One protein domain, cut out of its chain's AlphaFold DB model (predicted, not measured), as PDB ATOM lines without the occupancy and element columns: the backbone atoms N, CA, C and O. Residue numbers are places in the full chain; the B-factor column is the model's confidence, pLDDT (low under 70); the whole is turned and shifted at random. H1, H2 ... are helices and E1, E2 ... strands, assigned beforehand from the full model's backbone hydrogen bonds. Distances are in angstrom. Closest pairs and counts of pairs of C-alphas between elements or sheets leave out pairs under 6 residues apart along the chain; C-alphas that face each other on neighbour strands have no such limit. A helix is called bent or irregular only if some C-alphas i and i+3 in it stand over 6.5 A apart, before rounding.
ATOM      1  N   ILE A   2     248.203 183.265 181.041       80.88
ATOM      2  CA  ILE A   2     247.294 184.399 180.957       80.88
ATOM      3  C   ILE A   2     245.900 183.848 181.204       80.88
ATOM      4  O   ILE A   2     245.498 182.840 180.620       80.88
ATOM      5  N   ARG A   3     245.200 184.496 182.128       85.62
ATOM      6  CA  ARG A   3     243.836 184.151 182.489       85.62
ATOM      7  C   ARG A   3     242.925 185.316 182.156       85.62
ATOM      8  O   ARG A   3     243.275 186.466 182.422       85.62
ATOM      9  N   ALA A   4     241.758 185.002 181.614       85.31
ATOM     10  CA  ALA A   4     240.661 185.940 181.515       85.31
ATOM     11  C   ALA A   4     239.951 185.995 182.869       85.31
ATOM     12  O   ALA A   4     239.489 184.982 183.398       85.31
ATOM     13  N   TRP A   5     239.876 187.191 183.431       82.44
ATOM     14  CA  TRP A   5     239.017 187.478 184.570       82.44
ATOM     15  C   TRP A   5     237.675 187.957 184.021       82.44
ATOM     16  O   TRP A   5     237.680 188.696 183.032       82.44
ATOM     17  N   PRO A   6     236.534 187.571 184.615       73.75
ATOM     18  CA  PRO A   6     235.240 188.089 184.201       73.75
ATOM     19  C   PRO A   6     235.196 189.591 184.488       73.75
ATOM     20  O   PRO A   6     234.947 190.054 185.600       73.75
ATOM     21  N   PHE A   7     235.507 190.363 183.453       66.25
ATOM     22  CA  PHE A   7     235.329 191.801 183.402       66.25
ATOM     23  C   PHE A   7     233.873 192.048 182.981       66.25
ATOM     24  O   PHE A   7     233.389 191.362 182.081       66.25
ATOM     25  N   PRO A   8     233.154 192.981 183.625       60.53
ATOM     26  CA  PRO A   8     233.686 194.258 184.091       60.53
ATOM     27  C   PRO A   8     233.745 194.488 185.600       60.53
ATOM     28  O   PRO A   8     232.782 194.262 186.326       60.53
ATOM     29  N   THR A   9     234.860 195.082 186.047       62.88
ATOM     30  CA  THR A   9     235.017 195.638 187.404       62.88
ATOM     31  C   THR A   9     234.249 196.952 187.608       62.88
ATOM     32  O   THR A   9     234.127 197.406 188.742       62.88
ATOM     33  N   ALA A  10     233.730 197.551 186.525       69.75
ATOM     34  CA  ALA A  10     232.647 198.542 186.449       69.75
ATOM     35  C   ALA A  10     232.353 198.860 184.964       69.75
ATOM     36  O   ALA A  10     233.278 198.919 184.154       69.75
ATOM     37  N   MET A  11     231.093 199.106 184.589       84.94
ATOM     38  CA  MET A  11     230.720 199.553 183.235       84.94
ATOM     39  C   MET A  11     230.257 201.001 183.217       84.94
ATOM     40  O   MET A  11     229.456 201.422 184.046       84.94
ATOM     41  N   SER A  12     230.694 201.748 182.204       89.81
ATOM     42  CA  SER A  12     230.081 203.026 181.841       89.81
ATOM     43  C   SER A  12     228.918 202.785 180.883       89.81
ATOM     44  O   SER A  12     229.133 202.497 179.707       89.81
ATOM     45  N   VAL A  13     227.690 202.939 181.361       91.00
ATOM     46  CA  VAL A  13     226.484 202.802 180.548       91.00
ATOM     47  C   VAL A  13     226.111 204.147 179.934       91.00
ATOM     48  O   VAL A  13     225.857 205.121 180.645       91.00
ATOM     49  N   LYS A  14     226.088 204.209 178.601       90.12
ATOM     50  CA  LYS A  14     225.598 205.371 177.847       90.12
ATOM     51  C   LYS A  14     224.071 205.411 177.866       90.12
ATOM     52  O   LYS A  14     223.426 204.369 177.899       90.12
ATOM     53  N   GLN A  15     223.504 206.609 177.730       87.25
ATOM     54  CA  GLN A  15     222.051 206.805 177.715       87.25
ATOM     55  C   GLN A  15     221.326 205.945 176.668       87.25
ATOM     56  O   GLN A  15     220.301 205.356 176.988       87.25
ATOM     57  N   GLY A  16     221.889 205.794 175.465       87.88
ATOM     58  CA  GLY A  16     221.290 204.965 174.408       87.88
ATOM     59  C   GLY A  16     221.207 203.466 174.727       87.88
ATOM     60  O   GLY A  16     220.471 202.755 174.066       87.88
ATOM     61  N   ALA A  17     221.930 202.979 175.740       90.06
ATOM     62  CA  ALA A  17     221.862 201.586 176.178       90.06
ATOM     63  C   ALA A  17     220.926 201.379 177.385       90.06
ATOM     64  O   ALA A  17     220.772 200.251 177.849       90.06
ATOM     65  N   MET A  18     220.319 202.447 177.920       90.81
ATOM     66  CA  MET A  18     219.494 202.373 179.132       90.81
ATOM     67  C   MET A  18     218.243 201.524 178.940       90.81
ATOM     68  O   MET A  18     217.883 200.799 179.863       90.81
ATOM     69  N   GLU A  19     217.605 201.598 177.773       91.56
ATOM     70  CA  GLU A  19     216.392 200.833 177.468       91.56
ATOM     71  C   GLU A  19     216.635 199.328 177.618       91.56
ATOM     72  O   GLU A  19     215.930 198.659 178.365       91.56
ATOM     73  N   VAL A  20     217.710 198.823 177.008       91.44
ATOM     74  CA  VAL A  20     218.073 197.401 177.067       91.44
ATOM     75  C   VAL A  20     218.622 197.024 178.444       91.44
ATOM     76  O   VAL A  20     218.183 196.055 179.058       91.44
ATOM     77  N   LEU A  21     219.586 197.785 178.968       90.69
ATOM     78  CA  LEU A  21     220.297 197.382 180.184       90.69
ATOM     79  C   LEU A  21     219.458 197.515 181.456       90.69
ATOM     80  O   LEU A  21     219.711 196.776 182.406       90.69
ATOM     81  N   SER A  22     218.453 198.393 181.496       90.94
ATOM     82  CA  SER A  22     217.590 198.527 182.681       90.94
ATOM     83  C   SER A  22     216.685 197.309 182.891       90.94
ATOM     84  O   SER A  22     216.297 197.053 184.027       90.94
ATOM     85  N   LEU A  23     216.405 196.525 181.842       92.88
ATOM     86  CA  LEU A  23     215.671 195.258 181.958       92.88
ATOM     87  C   LEU A  23     216.460 194.218 182.768       92.88
ATOM     88  O   LEU A  23     215.884 193.465 183.547       92.88
ATOM     89  N   HIS A  24     217.787 194.212 182.622       87.44
ATOM     90  CA  HIS A  24     218.682 193.287 183.325       87.44
ATOM     91  C   HIS A  24     219.228 193.864 184.638       87.44
ATOM     92  O   HIS A  24     219.511 193.128 185.582       87.44
ATOM     93  N   TYR A  25     219.357 195.190 184.718       87.88
ATOM     94  CA  TYR A  25     219.884 195.911 185.872       87.88
ATOM     95  C   TYR A  25     218.931 197.046 186.288       87.88
ATOM     96  O   TYR A  25     219.265 198.216 186.109       87.88
ATOM     97  N   PRO A  26     217.766 196.752 186.903       90.06
ATOM     98  CA  PRO A  26     216.738 197.768 187.178       90.06
ATOM     99  C   PRO A  26     217.216 198.945 188.039       90.06
ATOM    100  O   PRO A  26     216.804 200.089 187.848       90.06
ATOM    101  N   HIS A  27     218.153 198.693 188.958       88.56
ATOM    102  CA  HIS A  27     218.755 199.726 189.807       88.56
ATOM    103  C   HIS A  27     219.544 200.787 189.017       88.56
ATOM    104  O   HIS A  27     219.792 201.876 189.534       88.56
ATOM    105  N   LEU A  28     219.904 200.524 187.755       89.50
ATOM    106  CA  LEU A  28     220.607 201.466 186.884       89.50
ATOM    107  C   LEU A  28     219.823 202.775 186.693       89.50
ATOM    108  O   LEU A  28     220.425 203.847 186.594       89.50
ATOM    109  N   VAL A  29     218.488 202.711 186.727       90.50
ATOM    110  CA  VAL A  29     217.590 203.880 186.658       90.50
ATOM    111  C   VAL A  29     217.782 204.823 187.853       90.50
ATOM    112  O   VAL A  29     217.597 206.034 187.728       90.50
ATOM    113  N   GLN A  30     218.246 204.301 188.988       91.31
ATOM    114  CA  GLN A  30     218.475 205.064 190.218       91.31
ATOM    115  C   GLN A  30     219.907 205.619 190.305       91.31
ATOM    116  O   GLN A  30     220.155 206.572 191.039       91.31
ATOM    117  N   ILE A  31     220.856 205.068 189.535       91.06
ATOM    118  CA  ILE A  31     222.265 205.492 189.569       91.06
ATOM    119  C   ILE A  31     222.417 206.902 188.980       91.06
ATOM    120  O   ILE A  31     222.112 207.098 187.805       91.06
ATOM    121  N   PRO A  32     222.959 207.888 189.712       90.56
ATOM    122  CA  PRO A  32     223.071 209.250 189.210       90.56
ATOM    123  C   PRO A  32     223.924 209.326 187.943       90.56
ATOM    124  O   PRO A  32     224.978 208.698 187.809       90.56
ATOM    125  N   MET A  33     223.464 210.152 187.012       90.44
ATOM    126  CA  MET A  33     224.141 210.399 185.751       90.44
ATOM    127  C   MET A  33     225.404 211.247 185.966       90.44
ATOM    128  O   MET A  33     225.391 212.223 186.715       90.44
ATOM    129  N   LYS A  34     226.507 210.885 185.305       91.44
ATOM    130  CA  LYS A  34     227.799 211.576 185.384       91.44
ATOM    131  C   LYS A  34     228.168 212.176 184.029       91.44
ATOM    132  O   LYS A  34     228.213 211.471 183.020       91.44
ATOM    133  N   HIS A  35     228.453 213.474 184.026       90.06
ATOM    134  CA  HIS A  35     228.988 214.189 182.869       90.06
ATOM    135  C   HIS A  35     230.507 214.009 182.814       90.06
ATOM    136  O   HIS A  35     231.206 214.375 183.753       90.06
ATOM    137  N   ILE A  36     231.008 213.425 181.725       87.94
ATOM    138  CA  ILE A  36     232.446 213.208 181.494       87.94
ATOM    139  C   ILE A  36     233.001 214.267 180.541       87.94
ATOM    140  O   ILE A  36     234.132 214.709 180.685       87.94
ATOM    141  N   SER A  37     232.203 214.674 179.554       87.81
ATOM    142  CA  SER A  37     232.503 215.781 178.638       87.81
ATOM    143  C   SER A  37     231.197 216.329 178.060       87.81
ATOM    144  O   SER A  37     230.153 215.702 178.234       87.81
ATOM    145  N   SER A  38     231.258 217.421 177.294       82.06
ATOM    146  CA  SER A  38     230.093 218.018 176.613       82.06
ATOM    147  C   SER A  38     229.301 217.051 175.722       82.06
ATOM    148  O   SER A  38     228.137 217.301 175.428       82.06
ATOM    149  N   ARG A  39     229.915 215.943 175.288       82.94
ATOM    150  CA  ARG A  39     229.294 214.925 174.421       82.94
ATOM    151  C   ARG A  39     229.174 213.549 175.073       82.94
ATOM    152  O   ARG A  39     228.761 212.596 174.414       82.94
ATOM    153  N   LYS A  40     229.587 213.396 176.335       84.44
ATOM    154  CA  LYS A  40     229.650 212.083 176.989       84.44
ATOM    155  C   LYS A  40     229.072 212.143 178.384       84.44
ATOM    156  O   LYS A  40     229.679 212.694 179.304       84.44
ATOM    157  N   THR A  41     227.971 211.426 178.524       89.00
ATOM    158  CA  THR A  41     227.227 211.306 179.762       89.00
ATOM    159  C   THR A  41     226.915 209.837 180.006       89.00
ATOM    160  O   THR A  41     226.463 209.136 179.098       89.00
ATOM    161  N   VAL A  42     227.238 209.350 181.204       93.12
ATOM    162  CA  VAL A  42     227.190 207.920 181.531       93.12
ATOM    163  C   VAL A  42     226.657 207.678 182.937       93.12
ATOM    164  O   VAL A  42     226.729 208.549 183.802       93.12
ATOM    165  N   ARG A  43     226.156 206.469 183.181       92.62
ATOM    166  CA  ARG A  43     225.932 205.912 184.521       92.62
ATOM    167  C   ARG A  43     226.956 204.816 184.764       92.62
ATOM    168  O   ARG A  43     227.321 204.112 183.828       92.62
ATOM    169  N   TYR A  44     227.429 204.678 185.994       89.94
ATOM    170  CA  TYR A  44     228.398 203.642 186.332       89.94
ATOM    171  C   TYR A  44     227.683 202.455 186.962       89.94
ATOM    172  O   TYR A  44     227.127 202.580 188.049       89.94
ATOM    173  N   LEU A  45     227.698 201.316 186.277       86.19
ATOM    174  CA  LEU A  45     227.254 200.048 186.834       86.19
ATOM    175  C   LEU A  45     228.453 199.383 187.511       86.19
ATOM    176  O   LEU A  45     229.382 198.947 186.828       86.19
ATOM    177  N   SER A  46     228.457 199.327 188.839       78.31
ATOM    178  CA  SER A  46     229.470 198.582 189.583       78.31
ATOM    179  C   SER A  46     229.136 197.085 189.607       78.31
ATOM    180  O   SER A  46     227.963 196.702 189.623       78.31
ATOM    181  N   PRO A  47     230.151 196.208 189.625       72.56
ATOM    182  CA  PRO A  47     229.956 194.798 189.898       72.56
ATOM    183  C   PRO A  47     229.453 194.628 191.331       72.56
ATOM    184  O   PRO A  47     229.762 195.413 192.232       72.56
ATOM    185  N   LYS A  48     228.704 193.552 191.567       70.31
ATOM    186  CA  LYS A  48     228.354 193.151 192.927       70.31
ATOM    187  C   LYS A  48     229.627 192.674 193.638       70.31
ATOM    188  O   LYS A  48     230.182 191.630 193.286       70.31
ATOM    189  N   HIS A  49     230.096 193.452 194.611       63.47
ATOM    190  CA  HIS A  49     231.246 193.097 195.445       63.47
ATOM    191  C   HIS A  49     231.010 191.765 196.174       63.47
ATOM    192  O   HIS A  49     229.886 191.463 196.572       63.47
ATOM    193  N   GLY A  50     232.070 190.970 196.345       65.81
ATOM    194  CA  GLY A  50     232.025 189.716 197.110       65.81
ATOM    195  C   GLY A  50     231.334 188.542 196.409       65.81
ATOM    196  O   GLY A  50     231.144 187.500 197.027       65.81
ATOM    197  N   THR A  51     230.965 188.683 195.133       69.94
ATOM    198  CA  THR A  51     230.398 187.580 194.344       69.94
ATOM    199  C   THR A  51     231.474 186.601 193.887       69.94
ATOM    200  O   THR A  51     232.610 186.998 193.626       69.94
ATOM    201  N   GLU A  52     231.112 185.328 193.721       70.25
ATOM    202  CA  GLU A  52     232.016 184.291 193.198       70.25
ATOM    203  C   GLU A  52     232.614 184.661 191.833       70.25
ATOM    204  O   GLU A  52     233.787 184.397 191.592       70.25
ATOM    205  N   LEU A  53     231.865 185.396 190.998       71.31
ATOM    206  CA  LEU A  53     232.355 185.973 189.739       71.31
ATOM    207  C   LEU A  53     233.662 186.755 189.924       71.31
ATOM    208  O   LEU A  53     234.594 186.578 189.151       71.31
ATOM    209  N   SER A  54     233.781 187.560 190.982       70.44
ATOM    210  CA  SER A  54     234.985 188.371 191.234       70.44
ATOM    211  C   SER A  54     236.247 187.559 191.557       70.44
ATOM    212  O   SER A  54     237.346 188.108 191.526       70.44
ATOM    213  N   LYS A  55     236.107 186.260 191.850       76.19
ATOM    214  CA  LYS A  55     237.214 185.346 192.166       76.19
ATOM    215  C   LYS A  55     237.578 184.423 191.001       76.19
ATOM    216  O   LYS A  55     238.573 183.707 191.082       76.19
ATOM    217  N   MET A  56     236.772 184.404 189.941       82.06
ATOM    218  CA  MET A  56     236.963 183.493 188.816       82.06
ATOM    219  C   MET A  56     238.109 183.955 187.913       82.06
ATOM    220  O   MET A  56     238.264 185.141 187.634       82.06
ATOM    221  N   ALA A  57     238.886 182.999 187.410       86.88
ATOM    222  CA  ALA A  57     239.938 183.239 186.434       86.88
ATOM    223  C   ALA A  57     240.044 182.029 185.504       86.88
ATOM    224  O   ALA A  57     240.345 180.925 185.960       86.88
ATOM    225  N   TYR A  58     239.827 182.245 184.210       85.81
ATOM    226  CA  TYR A  58     239.730 181.180 183.214       85.81
ATOM    227  C   TYR A  58     240.966 181.152 182.314       85.81
ATOM    228  O   TYR A  58     241.442 182.220 181.918       85.81
TER     229      TYR A  58
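What this domain is: This is residues 2 to 58 of the 135 residues of an uncharacterized protein of Prolixibacteraceae bacterium (UniProt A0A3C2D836). A narrow sheet of three strands, E1, E3 and E2 with E3 in the middle, has the irregular helix H1 packed beside its strands and the short H2 next to H1. The E2 and E3 hairpin makes one end of the long axis; toward the other end the two ends of the printed part, residues 2 to 10 and 46 to 58, run away from the sheet, the second of them with the short helix H3. The printed part has 57 residues, with three named helices and three named strands in the order E1, H1, H2, E2, E3, H3; the sheet order is E1, E3, E2, antiparallel throughout, and the class is mixed, helices and strands. The whole is loose, with a radius of gyration of the C-alphas of 13.3 A, and elongated, spanning 38 by 23 by 18 A.

How they stand to each other: The inner strand E3, residues 40 to 45, has a staggered pairing: residues 40 to 42 pair with E2, residues 34 to 37, and residues 42 to 45 with E1, residues 11 to 14. E1 and E3 are antiparallel at 137 degrees, with N 11 and O 45 within hydrogen-bond range at 2.8 A and N 43 and O 13 at 2.9 A. E2 and E3 form a hairpin, antiparallel at 144 degrees, with N 34 and O 42 at 2.8 A. The edge strands E1 and E2 are apart. E1, the helices H1, residues 15 to 24, and H2, residues 26 to 29, and E2 make a split strand-helix-strand unit, two strands of one sheet that are not neighbours, with helices between them in the chain and E3 between them in the sheet; its crossover is right-handed. H1 is on the sheet at a height of 6.1 A, over none of the strands, but only just: 2 of its 10 C-alphas fall on E1. The closest C-alphas of H1 and E3 are those of Gln 15 and Val 42, 6.5 A apart. H2 only grazes the sheet, with its residues 27 to 29. H1 and H2 touch, their closest C-alphas being those of Ser 22 and Leu 28, 6.0 A apart. H3, residues 52 to 55, is not on the sheet and is apart from H1 and H2. In H1, 2 of 6 O i to N i+4 pairs are within hydrogen-bond range and 4 of 7 O i to N i+3 pairs; H2 and H3 are too short for an O i to N i+4 pair.

Where its parts are: E3 is 15.7 A long, from C-alpha 40 at (229.650, 212.083, 176.989) to C-alpha 45. E1 measures 9.4 A from C-alpha 11 at (230.720, 199.553, 183.235), and E2 9.2 A. H1 is 15.0 A long and irregular: C-alphas 16 and 19 are 7.1 A apart. H2 measures 6.2 A. H3 measures 5.4 A and ends with C-alpha 55 at (237.214, 185.346, 192.166).

The domain as a whole: The C-alphas farthest apart, those of Ser 38 and Tyr 58, are 38.6 A apart, while those of Ile 2 and Tyr 58 are 8.5 A apart. The printed part has no cut. No link is long; E3 to H3 is short and the others are tight. Mean pLDDT of the printed part is 83.4, and residues 7 to 10 and 49 to 51 are under 70.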